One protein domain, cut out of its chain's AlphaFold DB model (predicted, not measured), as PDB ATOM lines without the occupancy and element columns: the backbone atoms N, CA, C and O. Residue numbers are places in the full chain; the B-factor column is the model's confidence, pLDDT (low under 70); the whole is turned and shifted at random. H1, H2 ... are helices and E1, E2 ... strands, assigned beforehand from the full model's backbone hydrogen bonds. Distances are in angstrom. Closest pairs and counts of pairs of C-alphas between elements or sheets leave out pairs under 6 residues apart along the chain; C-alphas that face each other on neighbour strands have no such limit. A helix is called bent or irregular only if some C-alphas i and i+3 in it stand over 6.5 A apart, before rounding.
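This is residues 2 to 63 of the 109 residues of the protein "ADP-ribose pyrophosphatase YjhB (NUDIX family)" of Actinopolymorpha rutila (UniProt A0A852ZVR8). A long, strongly bent hairpin of two strands, E1 and E2, sweeps round like a hook; the short helix H1 sits inside the curve near the end where E1 begins and E2 ends, and the tight turn at the other end, residues 27 to 32, sticks out free. After E2 a long stretch with no named element, residues 45 to 63, loops past the last residues of H1. The printed part has 62 residues, with one named helix and two named strands in the order H1, E1, E2; the sheet has the order E1 - E2 and is antiparallel, and the class is mixed, helices and strands. The whole is loose, with a radius of gyration of the C-alphas of 14.6 A, and the C-alphas span 42 by 29 by 21 A.

The sheet is made of E1, residues 13 to 27, and E2, residues 32 to 44, which form a hairpin. They are antiparallel neighbours, with 162 degrees between their N-to-C directions. Near the tight link, C-alphas 27 and 32 face each other at 4.6 A, and N 26 and O 33 are within hydrogen-bond range at 3.0 A. At the other end, C-alphas 13 and 44 face each other at 4.0 A, and N 14 and O 43 are within range at 2.9 A. E1 bends by 93 degrees at residue 16, and E2 bends by 59 degrees at residue 41. H1, residues 2 to 9, has 4 pairs of C-alphas within 8 A of E1; the closest are those of Leu 2 and Gly 13, 6.9 A apart. H1 and E2 are near each other, with 6 pairs of C-alphas within 10 A. In H1 every O i to N i+4 pair is within hydrogen-bond range.

E1 runs from Gly 13, C-alpha at (71.647, -22.199, 44.696), to Gly 27, C-alpha at (102.771, -31.846, 36.875), 33.5 A from first to last C-alpha. E2 runs from Ser 32 to Ala 44, 34.6 A, and its last C-alpha is at (70.113, -24.411, 41.705). H1 begins at Leu 2, C-alpha at (78.219, -20.618, 45.911), and ends at Thr 9, 10.5 A away between C-alphas.

The two C-alphas farthest apart are those of Glu 30 and Asp 46, at 43.7 A. The C-alphas of Leu 2 and Phe 63, the first and last printed, are 19.9 A apart. The printed part has no cut, and the links H1 to E1 and E1 to E2 are tight. The C-alphas of residues 45 to 63 lie 10 to 18 A from the mean of all C-alphas. The mean pLDDT of the printed part is 84.2, and residues 51 to 58 are under 70, a stretch of low confidence in this model.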
ATOM      1  N   LEU A   2      79.461 -21.350  46.301       87.56
ATOM      2  CA  LEU A   2      78.219 -20.618  45.911       87.56
ATOM      3  C   LEU A   2      78.484 -19.293  45.173       87.56
ATOM      4  O   LEU A   2      77.706 -18.913  44.306       87.56
ATOM      5  N   ARG A   3      79.584 -18.612  45.519       88.50
ATOM      6  CA  ARG A   3      80.084 -17.443  44.785       88.50
ATOM      7  C   ARG A   3      80.493 -17.818  43.351       88.50
ATOM      8  O   ARG A   3      79.967 -17.231  42.422       88.50
ATOM      9  N   GLU A   4      81.331 -18.845  43.196       85.75
ATOM     10  CA  GLU A   4      81.753 -19.387  41.887       85.75
ATOM     11  C   GLU A   4      80.559 -19.827  41.027       85.75
ATOM     12  O   GLU A   4      80.486 -19.460  39.868       85.75
ATOM     13  N   LEU A   5      79.558 -20.511  41.601       83.25
ATOM     14  CA  LEU A   5      78.334 -20.888  40.881       83.25
ATOM     15  C   LEU A   5      77.652 -19.664  40.253       83.25
ATOM     16  O   LEU A   5      77.206 -19.725  39.111       83.25
ATOM     17  N   ALA A   6      77.557 -18.563  41.000       84.00
ATOM     18  CA  ALA A   6      76.939 -17.342  40.505       84.00
ATOM     19  C   ALA A   6      77.798 -16.642  39.441       84.00
ATOM     20  O   ALA A   6      77.236 -16.116  38.486       84.00
ATOM     21  N   GLU A   7      79.122 -16.640  39.598       83.56
ATOM     22  CA  GLU A   7      80.066 -16.026  38.653       83.56
ATOM     23  C   GLU A   7      80.126 -16.800  37.322       83.56
ATOM     24  O   GLU A   7      79.934 -16.206  36.266       83.56
ATOM     25  N   GLU A   8      80.271 -18.126  37.372       80.75
ATOM     26  CA  GLU A   8      80.484 -18.975  36.187       80.75
ATOM     27  C   GLU A   8      79.191 -19.318  35.432       80.75
ATOM     28  O   GLU A   8      79.218 -19.554  34.224       80.75
ATOM     29  N   THR A   9      78.049 -19.390  36.133       79.94
ATOM     30  CA  THR A   9      76.781 -19.874  35.542       79.94
ATOM     31  C   THR A   9      75.612 -18.892  35.640       79.94
ATOM     32  O   THR A   9      74.530 -19.146  35.097       79.94
ATOM     33  N   GLY A  10      75.764 -17.801  36.400       84.12
ATOM     34  CA  GLY A  10      74.673 -16.879  36.733       84.12
ATOM     35  C   GLY A  10      73.592 -17.464  37.654       84.12
ATOM     36  O   GLY A  10      72.609 -16.781  37.964       84.12
ATOM     37  N   LEU A  11      73.734 -18.719  38.097       86.06
ATOM     38  CA  LEU A  11      72.735 -19.408  38.911       86.06
ATOM     39  C   LEU A  11      72.854 -19.045  40.391       86.06
ATOM     40  O   LEU A  11      73.929 -18.796  40.935       86.06
ATOM     41  N   LYS A  12      71.714 -19.094  41.081       88.88
ATOM     42  CA  LYS A  12      71.663 -19.069  42.547       88.88
ATOM     43  C   LYS A  12      71.334 -20.465  43.035       88.88
ATOM     44  O   LYS A  12      70.530 -21.159  42.424       88.88
ATOM     45  N   GLY A  13      71.903 -20.869  44.164       89.81
ATOM     46  CA  GLY A  13      71.647 -22.199  44.696       89.81
ATOM     47  C   GLY A  13      71.787 -22.303  46.200       89.81
ATOM     48  O   GLY A  13      72.270 -21.397  46.878       89.81
ATOM     49  N   VAL A  14      71.353 -23.449  46.714       93.12
ATOM     50  CA  VAL A  14      71.481 -23.828  48.120       93.12
ATOM     51  C   VAL A  14      72.354 -25.068  48.206       93.12
ATOM     52  O   VAL A  14      72.037 -26.101  47.604       93.12
ATOM     53  N   VAL A  15      73.445 -24.981  48.972       94.12
ATOM     54  CA  VAL A  15      74.253 -26.159  49.305       94.12
ATOM     55  C   VAL A  15      73.408 -27.100  50.142       94.12
ATOM     56  O   VAL A  15      72.892 -26.721  51.190       94.12
ATOM     57  N   ARG A  16      73.276 -28.341  49.687       94.31
ATOM     58  CA  ARG A  16      72.578 -29.384  50.436       94.31
ATOM     59  C   ARG A  16      73.524 -30.099  51.380       94.31
ATOM     60  O   ARG A  16      73.177 -30.313  52.534       94.31
ATOM     61  N   ARG A  17      74.710 -30.472  50.889       93.50
ATOM     62  CA  ARG A  17      75.728 -31.211  51.652       93.50
ATOM     63  C   ARG A  17      77.045 -31.325  50.888       93.50
ATOM     64  O   ARG A  17      77.060 -31.228  49.660       93.50
ATOM     65  N   LEU A  18      78.120 -31.622  51.614       94.81
ATOM     66  CA  LEU A  18      79.355 -32.168  51.050       94.81
ATOM     67  C   LEU A  18      79.100 -33.620  50.618       94.81
ATOM     68  O   LEU A  18      78.489 -34.394  51.359       94.81
ATOM     69  N   ILE A  19      79.530 -33.985  49.414       95.19
ATOM     70  CA  ILE A  19      79.306 -35.321  48.854       95.19
ATOM     71  C   ILE A  19      80.570 -36.148  48.680       95.19
ATOM     72  O   ILE A  19      80.430 -37.367  48.585       95.19
ATOM     73  N   GLY A  20      81.743 -35.516  48.656       94.06
ATOM     74  CA  GLY A  20      83.028 -36.191  48.519       94.06
ATOM     75  C   GLY A  20      84.206 -35.222  48.535       94.06
ATOM     76  O   GLY A  20      84.032 -34.004  48.453       94.06
ATOM     77  N   VAL A  21      85.401 -35.795  48.627       96.12
ATOM     78  CA  VAL A  21      86.680 -35.094  48.505       96.12
ATOM     79  C   VAL A  21      87.490 -35.826  47.447       96.12
ATOM     80  O   VAL A  21      87.615 -37.045  47.511       96.12
ATOM     81  N   HIS A  22      88.008 -35.090  46.470       94.56
ATOM     82  CA  HIS A  22      88.887 -35.620  45.430       94.56
ATOM     83  C   HIS A  22      90.255 -34.963  45.559       94.56
ATOM     84  O   HIS A  22      90.333 -33.747  45.724       94.56
ATOM     85  N   SER A  23      91.323 -35.751  45.500       94.31
ATOM     86  CA  SER A  23      92.685 -35.229  45.510       94.31
ATOM     87  C   SER A  23      93.501 -35.853  44.398       94.31
ATOM     88  O   SER A  23      93.453 -37.069  44.215       94.31
ATOM     89  N   ASN A  24      94.287 -35.043  43.700       93.19
ATOM     90  CA  ASN A  24      95.213 -35.528  42.691       93.19
ATOM     91  C   ASN A  24      96.494 -34.698  42.662       93.19
ATOM     92  O   ASN A  24      96.504 -33.525  43.031       93.19
ATOM     93  N   VAL A  25      97.580 -35.316  42.211       93.38
ATOM     94  CA  VAL A  25      98.844 -34.627  41.956       93.38
ATOM     95  C   VAL A  25      99.039 -34.560  40.450       93.38
ATOM     96  O   VAL A  25      98.920 -35.579  39.773       93.38
ATOM     97  N   TYR A  26      99.315 -33.374  39.923       88.25
ATOM     98  CA  TYR A  26      99.584 -33.166  38.504       88.25
ATOM     99  C   TYR A  26     100.846 -32.326  38.312       88.25
ATOM    100  O   TYR A  26     101.216 -31.525  39.170       88.25
ATOM    101  N   GLY A  27     101.546 -32.566  37.203       89.31
ATOM    102  CA  GLY A  27     102.771 -31.846  36.875       89.31
ATOM    103  C   GLY A  27     102.485 -30.398  36.481       89.31
ATOM    104  O   GLY A  27     101.494 -30.113  35.811       89.31
ATOM    105  N   SER A  28     103.377 -29.501  36.878       87.00
ATOM    106  CA  SER A  28     103.503 -28.136  36.370       87.00
ATOM    107  C   SER A  28     104.906 -27.950  35.782       87.00
ATOM    108  O   SER A  28     105.732 -28.858  35.861       87.00
ATOM    109  N   ALA A  29     105.176 -26.798  35.163       84.00
ATOM    110  CA  ALA A  29     106.451 -26.546  34.488       84.00
ATOM    111  C   ALA A  29     107.680 -26.675  35.411       84.00
ATOM    112  O   ALA A  29     108.758 -27.020  34.933       84.00
ATOM    113  N   GLU A  30     107.511 -26.421  36.711       85.25
ATOM    114  CA  GLU A  30     108.615 -26.365  37.676       85.25
ATOM    115  C   GLU A  30     108.464 -27.377  38.824       85.25
ATOM    116  O   GLU A  30     109.471 -27.838  39.350       85.25
ATOM    117  N   ASP A  31     107.237 -27.792  39.161       90.38
ATOM    118  CA  ASP A  31     106.942 -28.636  40.328       90.38
ATOM    119  C   ASP A  31     105.711 -29.538  40.129       90.38
ATOM    120  O   ASP A  31     104.995 -29.460  39.130       90.38
ATOM    121  N   SER A  32     105.405 -30.384  41.115       91.75
ATOM    122  CA  SER A  32     104.112 -31.073  41.203       91.75
ATOM    123  C   SER A  32     103.103 -30.266  42.024       91.75
ATOM    124  O   SER A  32     103.386 -29.905  43.167       91.75
ATOM    125  N   ILE A  33     101.898 -30.062  41.495       92.75
ATOM    126  CA  ILE A  33     100.795 -29.419  42.213       92.75
ATOM    127  C   ILE A  33      99.889 -30.496  42.803       92.75
ATOM    128  O   ILE A  33      99.401 -31.370  42.088       92.75
ATOM    129  N   HIS A  34      99.621 -30.408  44.106       94.12
ATOM    130  CA  HIS A  34      98.619 -31.234  44.774       94.12
ATOM    131  C   HIS A  34      97.283 -30.485  44.836       94.12
ATOM    132  O   HIS A  34      97.117 -29.538  45.605       94.12
ATOM    133  N   GLY A  35      96.323 -30.909  44.017       92.56
ATOM    134  CA  GLY A  35      94.963 -30.388  44.026       92.56
ATOM    135  C   GLY A  35      94.076 -31.157  44.998       92.56
ATOM    136  O   GLY A  35      94.011 -32.381  44.930       92.56
ATOM    137  N   VAL A  36      93.338 -30.440  45.848       95.06
ATOM    138  CA  VAL A  36      92.266 -30.992  46.691       95.06
ATOM    139  C   VAL A  36      90.965 -30.273  46.354       95.06
ATOM    140  O   VAL A  36      90.904 -29.046  46.363       95.06
ATOM    141  N   ARG A  37      89.914 -31.036  46.052       93.31
ATOM    142  CA  ARG A  37      88.595 -30.539  45.649       93.31
ATOM    143  C   ARG A  37      87.530 -31.064  46.597       93.31
ATOM    144  O   ARG A  37      87.423 -32.268  46.821       93.31
ATOM    145  N   LEU A  38      86.716 -30.156  47.121       94.94
ATOM    146  CA  LEU A  38      85.534 -30.476  47.916       94.94
ATOM    147  C   LEU A  38      84.310 -30.455  47.001       94.94
ATOM    148  O   LEU A  38      83.991 -29.423  46.416       94.94
ATOM    149  N   LEU A  39      83.623 -31.589  46.870       93.44
ATOM    150  CA  LEU A  39      82.461 -31.708  45.995       93.44
ATOM    151  C   LEU A  39      81.186 -31.522  46.809       93.44
ATOM    152  O   LEU A  39      80.952 -32.251  47.774       93.44
ATOM    153  N   TYR A  40      80.335 -30.590  46.392       93.06
ATOM    154  CA  TYR A  40      79.071 -30.279  47.058       93.06
ATOM    155  C   TYR A  40      77.878 -30.606  46.163       93.06
ATOM    156  O   TYR A  40      77.901 -30.361  44.962       93.06
ATOM    157  N   GLN A  41      76.802 -31.110  46.766       93.00
ATOM    158  CA  GLN A  41      75.501 -31.170  46.106       93.00
ATOM    159  C   GLN A  41      74.798 -29.829  46.293       93.00
ATOM    160  O   GLN A  41      74.593 -29.388  47.428       93.00
ATOM    161  N   VAL A  42      74.389 -29.216  45.188       91.88
ATOM    162  CA  VAL A  42      73.684 -27.932  45.166       91.88
ATOM    163  C   VAL A  42      72.350 -28.108  44.462       91.88
ATOM    164  O   VAL A  42      72.263 -28.797  43.451       91.88
ATOM    165  N   THR A  43      71.305 -27.485  44.997       90.75
ATOM    166  CA  THR A  43      70.072 -27.253  44.237       90.75
ATOM    167  C   THR A  43      70.134 -25.839  43.690       90.75
ATOM    168  O   THR A  43      70.144 -24.897  44.485       90.75
ATOM    169  N   ALA A  44      70.216 -25.702  42.369       88.00
ATOM    170  CA  ALA A  44      70.113 -24.411  41.705       88.00
ATOM    171  C   ALA A  44      68.642 -23.992  41.558       88.00
ATOM    172  O   ALA A  44      67.738 -24.820  41.670       88.00
ATOM    173  N   ASN A  45      68.414 -22.703  41.335       82.94
ATOM    174  CA  ASN A  45      67.127 -22.181  40.896       82.94
ATOM    175  C   ASN A  45      66.813 -22.614  39.451       82.94
ATOM    176  O   ASN A  45      67.716 -22.935  38.687       82.94
ATOM    177  N   ASP A  46      65.542 -22.533  39.054       72.69
ATOM    178  CA  ASP A  46      65.073 -22.915  37.708       72.69
ATOM    179  C   ASP A  46      65.458 -21.906  36.605       72.69
ATOM    180  O   ASP A  46      64.854 -21.859  35.533       72.69
ATOM    181  N   ALA A  47      66.446 -21.046  36.864       73.75
ATOM    182  CA  ALA A  47      66.960 -20.133  35.858       73.75
ATOM    183  C   ALA A  47      67.758 -20.909  34.799       73.75
ATOM    184  O   ALA A  47      68.413 -21.913  35.084       73.75
ATOM    185  N   ALA A  48      67.729 -20.421  33.559       73.69
ATOM    186  CA  ALA A  48      68.634 -20.922  32.535       73.69
ATOM    187  C   ALA A  48      70.078 -20.591  32.938       73.69
ATOM    188  O   ALA A  48      70.374 -19.428  33.230       73.69
ATOM    189  N   ALA A  49      70.948 -21.605  32.943       74.94
ATOM    190  CA  ALA A  49      72.382 -21.407  33.101       74.94
ATOM    191  C   ALA A  49      72.890 -20.507  31.967       74.94
ATOM    192  O   ALA A  49      72.429 -20.612  30.826       74.94
ATOM    193  N   ARG A  50      73.789 -19.583  32.294       70.00
ATOM    194  CA  ARG A  50      74.417 -18.679  31.328       70.00
ATOM    195  C   ARG A  50      75.926 -18.740  31.526       70.00
ATOM    196  O   ARG A  50      76.333 -18.680  32.681       70.00
ATOM    197  N   PRO A  51      76.729 -18.846  30.458       62.44
ATOM    198  CA  PRO A  51      78.178 -18.818  30.597       62.44
ATOM    199  C   PRO A  51      78.660 -17.490  31.190       62.44
ATOM    200  O   PRO A  51      77.976 -16.461  31.093       62.44
ATOM    201  N   GLU A  52      79.840 -17.540  31.799       62.62
ATOM    202  CA  GLU A  52      80.565 -16.378  32.302       62.62
ATOM    203  C   GLU A  52      80.767 -15.333  31.194       62.62
ATOM    204  O   GLU A  52      80.906 -15.654  30.013       62.62
ATOM    205  N   ARG A  53      80.770 -14.052  31.570       57.91
ATOM    206  CA  ARG A  53      80.912 -12.935  30.626       57.91
ATOM    207  C   ARG A  53      82.375 -12.613  30.272       57.91
ATOM    208  O   ARG A  53      82.590 -11.885  29.307       57.91
ATOM    209  N   ASP A  54      83.330 -13.174  31.020       59.56
ATOM    210  CA  ASP A  54      84.737 -12.746  31.065       59.56
ATOM    211  C   ASP A  54      85.738 -13.890  30.719       59.56
ATOM    212  O   ASP A  54      86.848 -13.944  31.242       59.56
ATOM    213  N   ASP A  55      85.363 -14.768  29.775       55.50
ATOM    214  CA  ASP A  55      86.248 -15.658  28.983       55.50
ATOM    215  C   ASP A  55      86.885 -16.919  29.633       55.50
ATOM    216  O   ASP A  55      87.680 -17.575  28.958       55.50
ATOM    217  N   THR A  56      86.566 -17.354  30.868       58.84
ATOM    218  CA  THR A  56      87.140 -18.625  31.403       58.84
ATOM    219  C   THR A  56      86.209 -19.840  31.371       58.84
ATOM    220  O   THR A  56      86.678 -20.975  31.480       58.84
ATOM    221  N   THR A  57      84.906 -19.627  31.162       57.53
ATOM    222  CA  THR A  57      83.904 -20.694  31.004       57.53
ATOM    223  C   THR A  57      83.239 -20.603  29.631       57.53
ATOM    224  O   THR A  57      82.450 -19.695  29.384       57.53
ATOM    225  N   ASP A  58      83.521 -21.572  28.754       63.75
ATOM    226  CA  ASP A  58      83.070 -21.547  27.354       63.75
ATOM    227  C   ASP A  58      81.541 -21.729  27.189       63.75
ATOM    228  O   ASP A  58      80.945 -21.157  26.275       63.75
ATOM    229  N   ASP A  59      80.881 -22.528  28.048       73.06
ATOM    230  CA  ASP A  59      79.432 -22.808  27.985       73.06
ATOM    231  C   ASP A  59      78.889 -23.426  29.298       73.06
ATOM    232  O   ASP A  59      79.588 -24.181  29.975       73.06
ATOM    233  N   ALA A  60      77.619 -23.170  29.639       79.62
ATOM    234  CA  ALA A  60      76.941 -23.741  30.808       79.62
ATOM    235  C   ALA A  60      75.530 -24.229  30.445       79.62
ATOM    236  O   ALA A  60      74.647 -23.442  30.099       79.62
ATOM    237  N   ARG A  61      75.290 -25.545  30.549       83.62
ATOM    238  CA  ARG A  61      74.017 -26.185  30.172       83.62
ATOM    239  C   ARG A  61      73.599 -27.266  31.159       83.62
ATOM    240  O   ARG A  61      74.421 -27.858  31.855       83.62
ATOM    241  N   TRP A  62      72.302 -27.556  31.169       87.12
ATOM    242  CA  TRP A  62      71.744 -28.693  31.894       87.12
ATOM    243  C   TRP A  62      71.819 -29.959  31.043       87.12
ATOM    244  O   TRP A  62      71.400 -29.962  29.886       87.12
ATOM    245  N   PHE A  63      72.300 -31.045  31.640       88.25
ATOM    246  CA  PHE A  63      72.361 -32.362  31.015       88.25
ATOM    247  C   PHE A  63      71.547 -33.357  31.833       88.25
ATOM    248  O   PHE A  63      71.535 -33.309  33.067       88.25
TER     249      PHE A  63